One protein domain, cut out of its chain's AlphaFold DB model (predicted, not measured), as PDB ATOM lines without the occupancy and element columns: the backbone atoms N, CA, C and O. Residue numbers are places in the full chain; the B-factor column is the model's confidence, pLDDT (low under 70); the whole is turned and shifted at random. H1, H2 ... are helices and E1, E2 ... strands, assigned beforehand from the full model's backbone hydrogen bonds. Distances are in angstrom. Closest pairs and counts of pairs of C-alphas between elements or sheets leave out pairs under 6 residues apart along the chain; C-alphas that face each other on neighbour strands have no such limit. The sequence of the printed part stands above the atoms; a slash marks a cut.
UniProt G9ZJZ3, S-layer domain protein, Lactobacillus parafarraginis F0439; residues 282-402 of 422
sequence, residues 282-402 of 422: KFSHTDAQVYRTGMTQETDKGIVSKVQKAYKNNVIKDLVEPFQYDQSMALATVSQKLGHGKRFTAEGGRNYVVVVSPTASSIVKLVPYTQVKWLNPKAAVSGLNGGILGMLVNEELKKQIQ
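This is residues 282 to 402 of the 422 residues of the protein "S-layer domain protein" of Lactobacillus parafarraginis F0439 (UniProt G9ZJZ3). A small, strongly twisted sheet of three strands, E2, E3 and E4, makes a wall with H1 packed across one face, while H2 and H3 only graze it and H4 lies away from it after a long link. The printed part has 121 residues, in the order H1, E1, H2, E2, E3, E4, H3, H4; the class is mixed, with under half of the residues in named elements. The sheet order is E2, E3, E4, all antiparallel, and the whole is compact, radius of gyration of the C-alphas 13.7 A, spanning 41 by 35 by 21 A.

Residues 282 to 300 hold no named element. Find C-alpha 301 at (38.012, 50.067, 18.708); from there H1 runs 19.8 A to residue 314. Next come E1, residues 323 to 325, H2, 331 to 337, and E2, 343 to 346. E3, residues 350 to 356, is 19.3 A long, and E4, 364 to 368, 13.1 A. H3 holds residues 377 to 382; H4, residues 395 to 402, ends at C-alpha 402, (40.948, 46.419, 44.628).

Look first at the meander, E2, E3 and E4, each the antiparallel neighbour of the one before: N 344 and O 352 are 2.9 A apart, N 355 and O 365 2.8 A. With H1 on one face it makes two layers, helix over sheet; H1's height over the sheet is 7.9 A, and the closest C-alphas of H1 and E2, Val 307 and Ala 346, are 5.0 A apart. Residues 282 to 283 pair antiparallel with 323 to 324 of E1. H2 and H3 are close but not clearly touching, C-alphas 332 and 381 being 6.8 A apart. Every O i to N i+4 pair is within hydrogen-bond range in H1, H2 and H4, and 1 of 2 in H3.

The C-alphas of Gly 348 and Ile 388, the two farthest apart, are 41.4 A apart. The printed part has no cut; the link H3 to H4 is long. Mean pLDDT of the printed part is 71.7, and 49 residues are under 70, among them residues 369 to 402.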
ATOM      1  N   LYS A 282      34.088  28.016  22.391       91.19
ATOM      2  CA  LYS A 282      34.901  28.362  21.225       91.19
ATOM      3  C   LYS A 282      35.611  29.674  21.515       91.19
ATOM      4  O   LYS A 282      34.979  30.597  22.021       91.19
ATOM      5  N   PHE A 283      36.893  29.762  21.185       92.94
ATOM      6  CA  PHE A 283      37.668  30.986  21.355       92.94
ATOM      7  C   PHE A 283      38.397  31.381  20.072       92.94
ATOM      8  O   PHE A 283      39.139  30.587  19.493       92.94
ATOM      9  N   SER A 284      38.242  32.640  19.682       95.56
ATOM     10  CA  SER A 284      39.081  33.341  18.713       95.56
ATOM     11  C   SER A 284      39.721  34.565  19.375       95.56
ATOM     12  O   SER A 284      39.196  35.138  20.326       95.56
ATOM     13  N   HIS A 285      40.846  35.038  18.854       95.50
ATOM     14  CA  HIS A 285      41.578  36.206  19.346       95.50
ATOM     15  C   HIS A 285      40.722  37.480  19.411       95.50
ATOM     16  O   HIS A 285      40.982  38.349  20.245       95.50
ATOM     17  N   THR A 286      39.703  37.598  18.558       95.69
ATOM     18  CA  THR A 286      38.720  38.690  18.567       95.69
ATOM     19  C   THR A 286      37.804  38.669  19.790       95.69
ATOM     20  O   THR A 286      37.243  39.707  20.138       95.69
ATOM     21  N   ASP A 287      37.696  37.529  20.472       93.31
ATOM     22  CA  ASP A 287      36.893  37.355  21.688       93.31
ATOM     23  C   ASP A 287      37.657  37.820  22.939       93.31
ATOM     24  O   ASP A 287      37.077  37.976  24.020       93.31
ATOM     25  N   ALA A 288      38.969  38.065  22.814       92.88
ATOM     26  CA  ALA A 288      39.802  38.541  23.908       92.88
ATOM     27  C   ALA A 288      39.408  39.968  24.318       92.88
ATOM     28  O   ALA A 288      39.469  40.908  23.517       92.88
ATOM     29  N   GLN A 289      39.061  40.160  25.590       90.88
ATOM     30  CA  GLN A 289      38.723  41.478  26.123       90.88
ATOM     31  C   GLN A 289      39.991  42.294  26.381       90.88
ATOM     32  O   GLN A 289      40.830  41.920  27.200       90.88
ATOM     33  N   VAL A 290      40.119  43.443  25.721       88.38
ATOM     34  CA  VAL A 290      41.252  44.357  25.911       88.38
ATOM     35  C   VAL A 290      40.940  45.353  27.011       88.38
ATOM     36  O   VAL A 290      39.903  46.011  26.984       88.38
ATOM     37  N   TYR A 291      41.863  45.514  27.952       81.69
ATOM     38  CA  TYR A 291      41.720  46.460  29.046       81.69
ATOM     39  C   TYR A 291      42.622  47.682  28.862       81.69
ATOM     40  O   TYR A 291      43.743  47.610  28.352       81.69
ATOM     41  N   ARG A 292      42.138  48.841  29.317       68.31
ATOM     42  CA  ARG A 292      42.921  50.083  29.378       68.31
ATOM     43  C   ARG A 292      43.564  50.307  30.743       68.31
ATOM     44  O   ARG A 292      44.553  51.031  30.819       68.31
ATOM     45  N   THR A 293      43.032  49.698  31.798       61.69
ATOM     46  CA  THR A 293      43.582  49.667  33.168       61.69
ATOM     47  C   THR A 293      43.389  48.265  33.755       61.69
ATOM     48  O   THR A 293      42.842  47.409  33.077       61.69
ATOM     49  N   GLY A 294      43.771  48.000  35.007       57.19
ATOM     50  CA  GLY A 294      43.473  46.702  35.638       57.19
ATOM     51  C   GLY A 294      41.971  46.369  35.745       57.19
ATOM     52  O   GLY A 294      41.623  45.207  35.899       57.19
ATOM     53  N   MET A 295      41.082  47.367  35.643       54.91
ATOM     54  CA  MET A 295      39.635  47.200  35.874       54.91
ATOM     55  C   MET A 295      38.743  47.724  34.754       54.91
ATOM     56  O   MET A 295      37.564  47.395  34.710       54.91
ATOM     57  N   THR A 296      39.259  48.575  33.868       65.00
ATOM     58  CA  THR A 296      38.438  49.197  32.831       65.00
ATOM     59  C   THR A 296      38.765  48.617  31.471       65.00
ATOM     60  O   THR A 296      39.926  48.641  31.049       65.00
ATOM     61  N   GLN A 297      37.732  48.157  30.772       77.25
ATOM     62  CA  GLN A 297      37.834  47.715  29.388       77.25
ATOM     63  C   GLN A 297      38.207  48.891  28.471       77.25
ATOM     64  O   GLN A 297      37.845  50.045  28.719       77.25
ATOM     65  N   GLU A 298      38.990  48.612  27.435       83.19
ATOM     66  CA  GLU A 298      39.281  49.569  26.376       83.19
ATOM     67  C   GLU A 298      38.067  49.701  25.453       83.19
ATOM     68  O   GLU A 298      37.507  48.710  24.989       83.19
ATOM     69  N   THR A 299      37.663  50.942  25.205       84.31
ATOM     70  CA  THR A 299      36.493  51.277  24.381       84.31
ATOM     71  C   THR A 299      36.898  51.772  22.996       84.31
ATOM     72  O   THR A 299      36.080  51.788  22.078       84.31
ATOM     73  N   ASP A 300      38.154  52.195  22.830       85.19
ATOM     74  CA  ASP A 300      38.693  52.601  21.536       85.19
ATOM     75  C   ASP A 300      38.891  51.373  20.632       85.19
ATOM     76  O   ASP A 300      39.837  50.599  20.800       85.19
ATOM     77  N   LYS A 301      38.000  51.204  19.646       89.62
ATOM     78  CA  LYS A 301      38.012  50.067  18.708       89.62
ATOM     79  C   LYS A 301      39.335  49.926  17.948       89.62
ATOM     80  O   LYS A 301      39.750  48.805  17.652       89.62
ATOM     81  N   GLY A 302      40.013  51.038  17.652       87.12
ATOM     82  CA  GLY A 302      41.304  51.028  16.971       87.12
ATOM     83  C   GLY A 302      42.407  50.454  17.857       87.12
ATOM     84  O   GLY A 302      43.223  49.662  17.389       87.12
ATOM     85  N   ILE A 303      42.407  50.797  19.148       85.06
ATOM     86  CA  ILE A 303      43.333  50.204  20.125       85.06
ATOM     87  C   ILE A 303      43.004  48.725  20.338       85.06
ATOM     88  O   ILE A 303      43.913  47.899  20.289       85.06
ATOM     89  N   VAL A 304      41.725  48.381  20.525       92.12
ATOM     90  CA  VAL A 304      41.282  46.991  20.738       92.12
ATOM     91  C   VAL A 304      41.765  46.088  19.603       92.12
ATOM     92  O   VAL A 304      42.465  45.111  19.861       92.12
ATOM     93  N   SER A 305      41.484  46.463  18.351       94.19
ATOM     94  CA  SER A 305      41.875  45.680  17.174       94.19
ATOM     95  C   SER A 305      43.392  45.477  17.083       94.19
ATOM     96  O   SER A 305      43.865  44.363  16.850       94.19
ATOM     97  N   LYS A 306      44.180  46.526  17.351       92.12
ATOM     98  CA  LYS A 306      45.650  46.444  17.347       92.12
ATOM     99  C   LYS A 306      46.189  45.510  18.428       92.12
ATOM    100  O   LYS A 306      47.113  44.741  18.165       92.12
ATOM    101  N   VAL A 307      45.619  45.559  19.630       92.81
ATOM    102  CA  VAL A 307      46.033  44.700  20.748       92.81
ATOM    103  C   VAL A 307      45.653  43.243  20.483       92.81
ATOM    104  O   VAL A 307      46.493  42.368  20.668       92.81
ATOM    105  N   GLN A 308      44.444  42.972  19.988       96.44
ATOM    106  CA  GLN A 308      44.011  41.617  19.626       96.44
ATOM    107  C   GLN A 308      44.869  41.022  18.503       96.44
ATOM    108  O   GLN A 308      45.294  39.870  18.593       96.44
ATOM    109  N   LYS A 309      45.210  41.818  17.479       95.75
ATOM    110  CA  LYS A 309      46.127  41.399  16.408       95.75
ATOM    111  C   LYS A 309      47.526  41.089  16.943       95.75
ATOM    112  O   LYS A 309      48.132  40.095  16.551       95.75
ATOM    113  N   ALA A 310      48.038  41.909  17.861       94.38
ATOM    114  CA  ALA A 310      49.321  41.648  18.506       94.38
ATOM    115  C   ALA A 310      49.282  40.387  19.382       94.38
ATOM    116  O   ALA A 310      50.233  39.611  19.357       94.38
ATOM    117  N   TYR A 311      48.194  40.147  20.114       96.31
ATOM    118  CA  TYR A 311      47.996  38.917  20.880       96.31
ATOM    119  C   TYR A 311      48.021  37.685  19.967       96.31
ATOM    120  O   TYR A 311      48.790  36.756  20.220       96.31
ATOM    121  N   LYS A 312      47.277  37.724  18.852       96.69
ATOM    122  CA  LYS A 312      47.298  36.665  17.836       96.69
ATOM    123  C   LYS A 312      48.715  36.373  17.353       96.69
ATOM    124  O   LYS A 312      49.177  35.245  17.447       96.69
ATOM    125  N   ASN A 313      49.425  37.400  16.899       94.31
ATOM    126  CA  ASN A 313      50.724  37.227  16.251       94.31
ATOM    127  C   ASN A 313      51.854  36.830  17.215       94.31
ATOM    128  O   ASN A 313      52.793  36.158  16.801       94.31
ATOM    129  N   ASN A 314      51.797  37.263  18.477       92.19
ATOM    130  CA  ASN A 314      52.903  37.075  19.423       92.19
ATOM    131  C   ASN A 314      52.671  35.935  20.421       92.19
ATOM    132  O   ASN A 314      53.639  35.391  20.948       92.19
ATOM    133  N   VAL A 315      51.416  35.590  20.725       93.75
ATOM    134  CA  VAL A 315      51.100  34.658  21.820       93.75
ATOM    135  C   VAL A 315      50.507  33.352  21.318       93.75
ATOM    136  O   VAL A 315      50.958  32.287  21.744       93.75
ATOM    137  N   ILE A 316      49.517  33.438  20.427       96.00
ATOM    138  CA  ILE A 316      48.724  32.293  19.953       96.00
ATOM    139  C   ILE A 316      48.852  32.084  18.437       96.00
ATOM    140  O   ILE A 316      47.915  31.636  17.789       96.00
ATOM    141  N   LYS A 317      50.019  32.407  17.867       94.38
ATOM    142  CA  LYS A 317      50.264  32.385  16.413       94.38
ATOM    143  C   LYS A 317      49.967  31.038  15.743       94.38
ATOM    144  O   LYS A 317      49.513  31.022  14.608       94.38
ATOM    145  N   ASP A 318      50.187  29.943  16.469       93.25
ATOM    146  CA  ASP A 318      50.034  28.568  15.979       93.25
ATOM    147  C   ASP A 318      48.713  27.933  16.456       93.25
ATOM    148  O   ASP A 318      48.480  26.740  16.267       93.25
ATOM    149  N   LEU A 319      47.852  28.703  17.134       94.81
ATOM    150  CA  LEU A 319      46.568  28.214  17.619       94.81
ATOM    151  C   LEU A 319      45.562  28.202  16.465       94.81
ATOM    152  O   LEU A 319      45.287  29.237  15.862       94.81
ATOM    153  N   VAL A 320      44.986  27.035  16.181       94.56
ATOM    154  CA  VAL A 320      43.890  26.913  15.213       94.56
ATOM    155  C   VAL A 320      42.641  27.576  15.791       94.56
ATOM    156  O   VAL A 320      42.184  27.215  16.877       94.56
ATOM    157  N   GLU A 321      42.092  28.547  15.064       93.06
ATOM    158  CA  GLU A 321      40.910  29.311  15.468       93.06
ATOM    159  C   GLU A 321      39.671  28.877  14.655       93.06
ATOM    160  O   GLU A 321      39.784  28.731  13.436       93.06
ATOM    161  N   PRO A 322      38.486  28.707  15.277       93.69
ATOM    162  CA  PRO A 322      38.220  28.879  16.703       93.69
ATOM    163  C   PRO A 322      38.710  27.684  17.534       93.69
ATOM    164  O   PRO A 322      38.335  26.534  17.288       93.69
ATOM    165  N   PHE A 323      39.482  27.974  18.577       93.75
ATOM    166  CA  PHE A 323      39.975  26.983  19.522       93.75
ATOM    167  C   PHE A 323      38.813  26.424  20.347       93.75
ATOM    168  O   PHE A 323      38.131  27.170  21.051       93.75
ATOM    169  N   GLN A 324      38.584  25.117  20.233       93.06
ATOM    170  CA  GLN A 324      37.588  24.396  21.020       93.06
ATOM    171  C   GLN A 324      38.193  23.997  22.365       93.06
ATOM    172  O   GLN A 324      39.306  23.469  22.413       93.06
ATOM    173  N   TYR A 325      37.454  24.223  23.443       87.50
ATOM    174  CA  TYR A 325      37.809  23.729  24.766       87.50
ATOM    175  C   TYR A 325      36.563  23.203  25.467       87.50
ATOM    176  O   TYR A 325      35.468  23.734  25.286       87.50
ATOM    177  N   ASP A 326      36.738  22.175  26.282       85.12
ATOM    178  CA  ASP A 326      35.714  21.612  27.151       85.12
ATOM    179  C   ASP A 326      36.379  20.899  28.341       85.12
ATOM    180  O   ASP A 326      37.602  20.946  28.507       85.12
ATOM    181  N   GLN A 327      35.574  20.231  29.165       80.56
ATOM    182  CA  GLN A 327      36.029  19.521  30.360       80.56
ATOM    183  C   GLN A 327      36.923  18.304  30.072       80.56
ATOM    184  O   GLN A 327      37.569  17.816  30.998       80.56
ATOM    185  N   SER A 328      37.003  17.823  28.825       83.44
ATOM    186  CA  SER A 328      37.951  16.766  28.441       83.44
ATOM    187  C   SER A 328      39.401  17.262  28.416       83.44
ATOM    188  O   SER A 328      40.333  16.462  28.499       83.44
ATOM    189  N   MET A 329      39.617  18.581  28.340       78.81
ATOM    190  CA  MET A 329      40.942  19.190  28.345       78.81
ATOM    191  C   MET A 329      41.226  19.854  29.685       78.81
ATOM    192  O   MET A 329      40.566  20.822  30.035       78.81
ATOM    193  N   ALA A 330      42.278  19.424  30.387       75.69
ATOM    194  CA  ALA A 330      42.684  20.047  31.647       75.69
ATOM    195  C   ALA A 330      42.806  21.581  31.529       75.69
ATOM    196  O   ALA A 330      43.431  22.106  30.602       75.69
ATOM    197  N   LEU A 331      42.268  22.312  32.510       69.19
ATOM    198  CA  LEU A 331      42.268  23.778  32.523       69.19
ATOM    199  C   LEU A 331      43.679  24.386  32.427       69.19
ATOM    200  O   LEU A 331      43.855  25.449  31.825       69.19
ATOM    201  N   ALA A 332      44.694  23.714  32.976       63.59
ATOM    202  CA  ALA A 332      46.094  24.106  32.820       63.59
ATOM    203  C   ALA A 332      46.527  24.087  31.341       63.59
ATOM    204  O   ALA A 332      47.136  25.044  30.864       63.59
ATOM    205  N   THR A 333      46.127  23.058  30.590       75.44
ATOM    206  CA  THR A 333      46.379  22.926  29.147       75.44
ATOM    207  C   THR A 333      45.664  24.016  28.354       75.44
ATOM    208  O   THR A 333      46.283  24.660  27.504       75.44
ATOM    209  N   VAL A 334      44.386  24.281  28.655       80.06
ATOM    210  CA  VAL A 334      43.618  25.386  28.049       80.06
ATOM    211  C   VAL A 334      44.317  26.723  28.311       80.06
ATOM    212  O   VAL A 334      44.582  27.491  27.386       80.06
ATOM    213  N   SER A 335      44.691  26.977  29.566       77.25
ATOM    214  CA  SER A 335      45.372  28.204  29.990       77.25
ATOM    215  C   SER A 335      46.719  28.382  29.300       77.25
ATOM    216  O   SER A 335      47.032  29.474  28.833       77.25
ATOM    217  N   GLN A 336      47.504  27.312  29.175       79.69
ATOM    218  CA  GLN A 336      48.796  27.339  28.497       79.69
ATOM    219  C   GLN A 336      48.651  27.593  26.991       79.69
ATOM    220  O   GLN A 336      49.386  28.423  26.445       79.69
ATOM    221  N   LYS A 337      47.690  26.935  26.325       87.44
ATOM    222  CA  LYS A 337      47.403  27.124  24.890       87.44
ATOM    223  C   LYS A 337      46.926  28.541  24.580       87.44
ATOM    224  O   LYS A 337      47.372  29.128  23.599       87.44
ATOM    225  N   LEU A 338      46.097  29.112  25.449       88.12
ATOM    226  CA  LEU A 338      45.654  30.506  25.364       88.12
ATOM    227  C   LEU A 338      46.705  31.500  25.884       88.12
ATOM    228  O   LEU A 338      46.502  32.706  25.828       88.12
ATOM    229  N   GLY A 339      47.852  31.023  26.366       81.50
ATOM    230  CA  GLY A 339      48.986  31.863  26.723       81.50
ATOM    231  C   GLY A 339      48.861  32.594  28.055       81.50
ATOM    232  O   GLY A 339      49.462  33.654  28.191       81.50
ATOM    233  N   HIS A 340      48.135  32.057  29.039       79.38
ATOM    234  CA  HIS A 340      48.059  32.618  30.392       79.38
ATOM    235  C   HIS A 340      49.452  33.001  30.922       79.38
ATOM    236  O   HIS A 340      50.407  32.228  30.849       79.38
ATOM    237  N   GLY A 341      49.574  34.223  31.436       64.81
ATOM    238  CA  GLY A 341      50.812  34.779  31.972       64.81
ATOM    239  C   GLY A 341      51.872  35.143  30.936       64.81
ATOM    240  O   GLY A 341      52.866  35.777  31.301       64.81
ATOM    241  N   LYS A 342      51.677  34.818  29.649       74.56
ATOM    242  CA  LYS A 342      52.543  35.330  28.585       74.56
ATOM    243  C   LYS A 342      52.343  36.835  28.451       74.56
ATOM    244  O   LYS A 342      51.228  37.357  28.546       74.56
ATOM    245  N   ARG A 343      53.455  37.525  28.221       81.31
ATOM    246  CA  ARG A 343      53.489  38.953  27.922       81.31
ATOM    247  C   ARG A 343      53.637  39.148  26.419       81.31
ATOM    248  O   ARG A 343      54.284  38.345  25.752       81.31
ATOM    249  N   PHE A 344      53.054  40.216  25.895       84.31
ATOM    250  CA  PHE A 344      53.245  40.626  24.509       84.31
ATOM    251  C   PHE A 344      53.141  42.141  24.370       84.31
ATOM    252  O   PHE A 344      52.449  42.811  25.139       84.31
ATOM    253  N   THR A 345      53.818  42.679  23.362       83.94
ATOM    254  CA  THR A 345      53.808  44.109  23.059       83.94
ATOM    255  C   THR A 345      52.800  44.395  21.954       83.94
ATOM    256  O   THR A 345      52.876  43.827  20.864       83.94
ATOM    257  N   ALA A 346      51.855  45.292  22.219       82.19
ATOM    258  CA  ALA A 346      50.927  45.788  21.212       82.19
ATOM    259  C   ALA A 346      51.500  46.991  20.448       82.19
ATOM    260  O   ALA A 346      52.403  47.695  20.914       82.19
ATOM    261  N   GLU A 347      50.933  47.263  19.272       67.31
ATOM    262  CA  GLU A 347      51.305  48.405  18.438       67.31
ATOM    263  C   GLU A 347      51.177  49.729  19.221       67.31
ATOM    264  O   GLU A 347      50.159  50.006  19.857       67.31
ATOM    265  N   GLY A 348      52.231  50.551  19.201       60.97
ATOM    266  CA  GLY A 348      52.367  51.717  20.085       60.97
ATOM    267  C   GLY A 348      53.203  51.464  21.345       60.97
ATOM    268  O   GLY A 348      53.369  52.390  22.139       60.97
ATOM    269  N   GLY A 349      53.757  50.255  21.495       63.47
ATOM    270  CA  GLY A 349      54.802  49.933  22.468       63.47
ATOM    271  C   GLY A 349      54.291  49.621  23.869       63.47
ATOM    272  O   GLY A 349      55.062  49.740  24.810       63.47
ATOM    273  N   ARG A 350      53.008  49.266  24.016       73.25
ATOM    274  CA  ARG A 350      52.390  48.952  25.310       73.25
ATOM    275  C   ARG A 350      52.402  47.445  25.549       73.25
ATOM    276  O   ARG A 350      51.864  46.705  24.727       73.25
ATOM    277  N   ASN A 351      52.947  47.009  26.683       77.06
ATOM    278  CA  ASN A 351      52.934  45.602  27.074       77.06
ATOM    279  C   ASN A 351      51.611  45.197  27.723       77.06
ATOM    280  O   ASN A 351      51.039  45.913  28.552       77.06
ATOM    281  N   TYR A 352      51.156  44.011  27.358       80.94
ATOM    282  CA  TYR A 352      49.983  43.348  27.891       80.94
ATOM    283  C   TYR A 352      50.389  41.988  28.445       80.94
ATOM    284  O   TYR A 352      51.295  41.343  27.921       80.94
ATOM    285  N   VAL A 353      49.706  41.556  29.496       80.31
ATOM    286  CA  VAL A 353      49.732  40.178  29.975       80.31
ATOM    287  C   VAL A 353      48.396  39.528  29.664       80.31
ATOM    288  O   VAL A 353      47.337  40.163  29.717       80.31
ATOM    289  N   VAL A 354      48.464  38.254  29.314       83.12
ATOM    290  CA  VAL A 354      47.294  37.440  29.035       83.12
ATOM    291  C   VAL A 354      46.809  36.803  30.329       83.12
ATOM    292  O   VAL A 354      47.571  36.136  31.028       83.12
ATOM    293  N   VAL A 355      45.534  36.992  30.641       78.50
ATOM    294  CA  VAL A 355      44.869  36.370  31.785       78.50
ATOM    295  C   VAL A 355      43.751  35.489  31.253       78.50
ATOM    296  O   VAL A 355      42.786  35.983  30.674       78.50
ATOM    297  N   VAL A 356      43.893  34.184  31.456       76.44
ATOM    298  CA  VAL A 356      42.879  33.184  31.103       76.44
ATOM    299  C   VAL A 356      42.012  32.898  32.327       76.44
ATOM    300  O   VAL A 356      42.553  32.573  33.382       76.44
ATOM    301  N   SER A 357      40.692  33.042  32.197       72.25
ATOM    302  CA  SER A 357      39.717  32.822  33.271       72.25
ATOM    303  C   SER A 357      38.467  32.123  32.715       72.25
ATOM    304  O   SER A 357      37.668  32.766  32.037       72.25
ATOM    305  N   PRO A 358      38.263  30.823  32.995       62.31
ATOM    306  CA  PRO A 358      37.170  30.038  32.409       62.31
ATOM    307  C   PRO A 358      35.781  30.397  32.963       62.31
ATOM    308  O   PRO A 358      34.779  29.931  32.439       62.31
ATOM    309  N   THR A 359      35.712  31.214  34.019       54.94
ATOM    310  CA  THR A 359      34.467  31.624  34.692       54.94
ATOM    311  C   THR A 359      34.013  33.037  34.316       54.94
ATOM    312  O   THR A 359      33.024  33.537  34.849       54.94
ATOM    313  N   ALA A 360      34.743  33.718  33.430       59.81
ATOM    314  CA  ALA A 360      34.424  35.069  32.989       59.81
ATOM    315  C   ALA A 360      33.617  35.067  31.682       59.81
ATOM    316  O   ALA A 360      33.689  34.135  30.888       59.81
ATOM    317  N   SER A 361      32.909  36.172  31.420       62.72
ATOM    318  CA  SER A 361      32.163  36.389  30.167       62.72
ATOM    319  C   SER A 361      33.029  36.328  28.903       62.72
ATOM    320  O   SER A 361      32.511  36.130  27.811       62.72
ATOM    321  N   SER A 362      34.345  36.495  29.047       71.75
ATOM    322  CA  SER A 362      35.345  36.116  28.052       71.75
ATOM    323  C   SER A 362      36.460  35.355  28.751       71.75
ATOM    324  O   SER A 362      36.963  35.800  29.788       71.75
ATOM    325  N   ILE A 363      36.863  34.236  28.149       79.00
ATOM    326  CA  ILE A 363      37.907  33.365  28.682       79.00
ATOM    327  C   ILE A 363      39.294  34.019  28.663       79.00
ATOM    328  O   ILE A 363      40.137  33.640  29.470       79.00
ATOM    329  N   VAL A 364      39.537  35.035  27.820       86.56
ATOM    330  CA  VAL A 364      40.822  35.754  27.751       86.56
ATOM    331  C   VAL A 364      40.651  37.250  27.998       86.56
ATOM    332  O   VAL A 364      39.921  37.947  27.292       86.56
ATOM    333  N   LYS A 365      41.424  37.772  28.953       86.62
ATOM    334  CA  LYS A 365      41.586  39.204  29.214       86.62
ATOM    335  C   LYS A 365      43.020  39.626  28.907       86.62
ATOM    336  O   LYS A 365      43.974  39.016  29.382       86.62
ATOM    337  N   LEU A 366      43.168  40.696  28.136       87.50
ATOM    338  CA  LEU A 366      44.447  41.303  27.783       87.50
ATOM    339  C   LEU A 366      44.608  42.557  28.635       87.50
ATOM    340  O   LEU A 366      44.008  43.600  28.354       87.50
ATOM    341  N   VAL A 367      45.402  42.448  29.698       80.38
ATOM    342  CA  VAL A 367      45.542  43.503  30.707       80.38
ATOM    343  C   VAL A 367      46.890  44.197  30.545       80.38
ATOM    344  O   VAL A 367      47.900  43.511  30.406       80.38
ATOM    345  N   PRO A 368      46.959  45.539  30.560       73.19
ATOM    346  CA  PRO A 368      48.235  46.239  30.483       73.19
ATOM    347  C   PRO A 368      49.152  45.799  31.621       73.19
ATOM    348  O   PRO A 368      48.776  45.951  32.784       73.19
ATOM    349  N   TYR A 369      50.354  45.311  31.299       68.88
ATOM    350  CA  TYR A 369      51.284  44.757  32.290       68.88
ATOM    351  C   TYR A 369      51.555  45.756  33.420       68.88
ATOM    352  O   TYR A 369      51.579  45.395  34.593       68.88
ATOM    353  N   THR A 370      51.602  47.051  33.087       60.25
ATOM    354  CA  THR A 370      51.834  48.111  34.068       60.25
ATOM    355  C   THR A 370      50.811  48.227  35.191       60.25
ATOM    356  O   THR A 370      51.090  48.858  36.206       60.25
ATOM    357  N   GLN A 371      49.638  47.626  35.028       59.38
ATOM    358  CA  GLN A 371      48.543  47.670  35.996       59.38
ATOM    359  C   GLN A 371      48.496  46.429  36.892       59.38
ATOM    360  O   GLN A 371      47.771  46.407  37.881       59.38
ATOM    361  N   VAL A 372      49.273  45.411  36.534       55.16
ATOM    362  CA  VAL A 372      49.260  44.070  37.122       55.16
ATOM    363  C   VAL A 372      50.675  43.603  37.469       55.16
ATOM    364  O   VAL A 372      50.898  42.417  37.649       55.16
ATOM    365  N   LYS A 373      51.639  44.529  37.605       51.19
ATOM    366  CA  LYS A 373      53.051  44.221  37.921       51.19
ATOM    367  C   LYS A 373      53.252  43.491  39.255       51.19
ATOM    368  O   LYS A 373      54.279  42.872  39.464       51.19
ATOM    369  N   TRP A 374      52.276  43.580  40.156       44.41
ATOM    370  CA  TRP A 374      52.267  42.897  41.453       44.41
ATOM    371  C   TRP A 374      51.638  41.491  41.382       44.41
ATOM    372  O   TRP A 374      51.645  40.769  42.375       44.41
ATOM    373  N   LEU A 375      51.110  41.088  40.220       48.06
ATOM    374  CA  LEU A 375      50.631  39.730  39.981       48.06
ATOM    375  C   LEU A 375      51.782  38.882  39.473       48.06
ATOM    376  O   LEU A 375      52.431  39.233  38.489       48.06
ATOM    377  N   ASN A 376      51.985  37.726  40.101       49.50
ATOM    378  CA  ASN A 376      52.755  36.646  39.507       49.50
ATOM    379  C   ASN A 376      51.789  35.715  38.750       49.50
ATOM    380  O   ASN A 376      51.260  34.769  39.338       49.50
ATOM    381  N   PRO A 377      51.537  35.941  37.449       47.88
ATOM    382  CA  PRO A 377      50.608  35.112  36.689       47.88
ATOM    383  C   PRO A 377      51.128  33.680  36.488       47.88
ATOM    384  O   PRO A 377      50.343  32.792  36.186       47.88
ATOM    385  N   LYS A 378      52.432  33.422  36.684       45.03
ATOM    386  CA  LYS A 378      52.984  32.056  36.665       45.03
ATOM    387  C   LYS A 378      52.633  31.287  37.945       45.03
ATOM    388  O   LYS A 378      52.329  30.102  37.856       45.03
ATOM    389  N   ALA A 379      52.595  31.960  39.100       43.09
ATOM    390  CA  ALA A 379      52.157  31.359  40.366       43.09
ATOM    391  C   ALA A 379      50.660  30.991  40.362       43.09
ATOM    392  O   ALA A 379      50.254  30.003  40.973       43.09
ATOM    393  N   ALA A 380      49.840  31.741  39.618       45.00
ATOM    394  CA  ALA A 380      48.426  31.419  39.423       45.00
ATOM    395  C   ALA A 380      48.217  30.115  38.627       45.00
ATOM    396  O   ALA A 380      47.243  29.408  38.864       45.00
ATOM    397  N   VAL A 381      49.146  29.761  37.727       41.56
ATOM    398  CA  VAL A 381      49.117  28.496  36.968       41.56
ATOM    399  C   VAL A 381      49.608  27.317  37.806       41.56
ATOM    400  O   VAL A 381      49.020  26.244  37.736       41.56
ATOM    401  N   SER A 382      50.625  27.495  38.656       38.81
ATOM    402  CA  SER A 382      51.058  26.429  39.575       38.81
ATOM    403  C   SER A 382      50.001  26.101  40.637       38.81
ATOM    404  O   SER A 382      49.833  24.935  40.978       38.81
ATOM    405  N   GLY A 383      49.238  27.100  41.099       40.06
ATOM    406  CA  GLY A 383      48.101  26.902  42.008       40.06
ATOM    407  C   GLY A 383      46.885  26.213  41.371       40.06
ATOM    408  O   GLY A 383      46.020  25.739  42.094       40.06
ATOM    409  N   LEU A 384      46.818  26.118  40.037       43.56
ATOM    410  CA  LEU A 384      45.774  25.372  39.318       43.56
ATOM    411  C   LEU A 384      46.048  23.856  39.260       43.56
ATOM    412  O   LEU A 384      45.126  23.095  38.984       43.56
ATOM    413  N   ASN A 385      47.287  23.419  39.522       37.78
ATOM    414  CA  ASN A 385      47.677  22.003  39.523       37.78
ATOM    415  C   ASN A 385      47.445  21.305  40.881       37.78
ATOM    416  O   ASN A 385      47.447  20.078  40.937       37.78
ATOM    417  N   GLY A 386      47.251  22.061  41.968       37.69
ATOM    418  CA  GLY A 386      46.942  21.530  43.298       37.69
ATOM    419  C   GLY A 386      45.436  21.387  43.475       37.69
ATOM    420  O   GLY A 386      44.758  22.364  43.778       37.69
ATOM    421  N   GLY A 387      44.909  20.189  43.216       45.62
ATOM    422  CA  GLY A 387      43.491  19.868  43.378       45.62
ATOM    423  C   GLY A 387      42.950  20.260  44.759       45.62
ATOM    424  O   GLY A 387      43.662  20.182  45.751       45.62
ATOM    425  N   ILE A 388      41.666  20.633  44.778       31.44
ATOM    426  CA  ILE A 388      40.954  21.388  45.824       31.44
ATOM    427  C   ILE A 388      41.207  22.897  45.679       31.44
ATOM    428  O   ILE A 388      42.060  23.495  46.318       31.44
ATOM    429  N   LEU A 389      40.346  23.524  44.872       38.78
ATOM    430  CA  LEU A 389      40.035  24.951  44.956       38.78
ATOM    431  C   LEU A 389      41.100  25.893  44.366       38.78
ATOM    432  O   LEU A 389      41.732  26.691  45.054       38.78
ATOM    433  N   GLY A 390      41.041  26.031  43.038       40.16
ATOM    434  CA  GLY A 390      41.178  27.330  42.364       40.16
ATOM    435  C   GLY A 390      40.152  28.389  42.837       40.16
ATOM    436  O   GLY A 390      39.658  29.168  42.023       40.16
ATOM    437  N   MET A 391      39.833  28.441  44.141       31.94
ATOM    438  CA  MET A 391      38.947  29.401  44.820       31.94
ATOM    439  C   MET A 391      39.440  30.852  44.728       31.94
ATOM    440  O   MET A 391      38.693  31.764  45.064       31.94
ATOM    441  N   LEU A 392      40.665  31.105  44.255       35.59
ATOM    442  CA  LEU A 392      41.276  32.440  44.238       35.59
ATOM    443  C   LEU A 392      41.365  33.110  42.851       35.59
ATOM    444  O   LEU A 392      41.867  34.226  42.751       35.59
ATOM    445  N   VAL A 393      40.874  32.518  41.757       42.28
ATOM    446  CA  VAL A 393      41.203  33.026  40.397       42.28
ATOM    447  C   VAL A 393      40.365  34.245  39.948       42.28
ATOM    448  O   VAL A 393      40.565  34.785  38.862       42.28
ATOM    449  N   ASN A 394      39.467  34.770  40.785       49.97
ATOM    450  CA  ASN A 394      38.786  36.038  40.490       49.97
ATOM    451  C   ASN A 394      38.640  36.940  41.715       49.97
ATOM    452  O   ASN A 394      38.858  38.136  41.584       49.97
ATOM    453  N   GLU A 395      38.359  36.403  42.905       43.97
ATOM    454  CA  GLU A 395      38.269  37.239  44.108       43.97
ATOM    455  C   GLU A 395      39.635  37.647  44.653       43.97
ATOM    456  O   GLU A 395      39.746  38.776  45.092       43.97
ATOM    457  N   GLU A 396      40.706  36.855  44.533       44.44
ATOM    458  CA  GLU A 396      42.046  37.344  44.900       44.44
ATOM    459  C   GLU A 396      42.587  38.306  43.841       44.44
ATOM    460  O   GLU A 396      43.124  39.349  44.181       44.44
ATOM    461  N   LEU A 397      42.363  38.043  42.549       45.28
ATOM    462  CA  LEU A 397      42.712  38.997  41.494       45.28
ATOM    463  C   LEU A 397      41.943  40.316  41.673       45.28
ATOM    464  O   LEU A 397      42.554  41.381  41.655       45.28
ATOM    465  N   LYS A 398      40.624  40.268  41.906       45.00
ATOM    466  CA  LYS A 398      39.817  41.445  42.255       45.00
ATOM    467  C   LYS A 398      40.268  42.058  43.561       45.00
ATOM    468  O   LYS A 398      40.370  43.265  43.591       45.00
ATOM    469  N   LYS A 399      40.543  41.302  44.622       45.03
ATOM    470  CA  LYS A 399      40.918  41.824  45.944       45.03
ATOM    471  C   LYS A 399      42.309  42.413  45.926       45.03
ATOM    472  O   LYS A 399      42.507  43.445  46.541       45.03
ATOM    473  N   GLN A 400      43.248  41.855  45.179       45.22
ATOM    474  CA  GLN A 400      44.571  42.422  44.996       45.22
ATOM    475  C   GLN A 400      44.531  43.611  44.012       45.22
ATOM    476  O   GLN A 400      45.198  44.609  44.265       45.22
ATOM    477  N   ILE A 401      43.671  43.605  42.975       41.59
ATOM    478  CA  ILE A 401      43.400  44.778  42.114       41.59
ATOM    479  C   ILE A 401      42.676  45.877  42.904       41.59
ATOM    480  O   ILE A 401      43.023  47.041  42.762       41.59
ATOM    481  N   GLN A 402      41.717  45.530  43.757       36.72
ATOM    482  CA  GLN A 402      40.948  46.419  44.628       36.72
ATOM    483  C   GLN A 402      41.835  46.930  45.755       36.72
ATOM    484  O   GLN A 402      41.753  48.097  46.093       36.72
TER     485      GLN A 402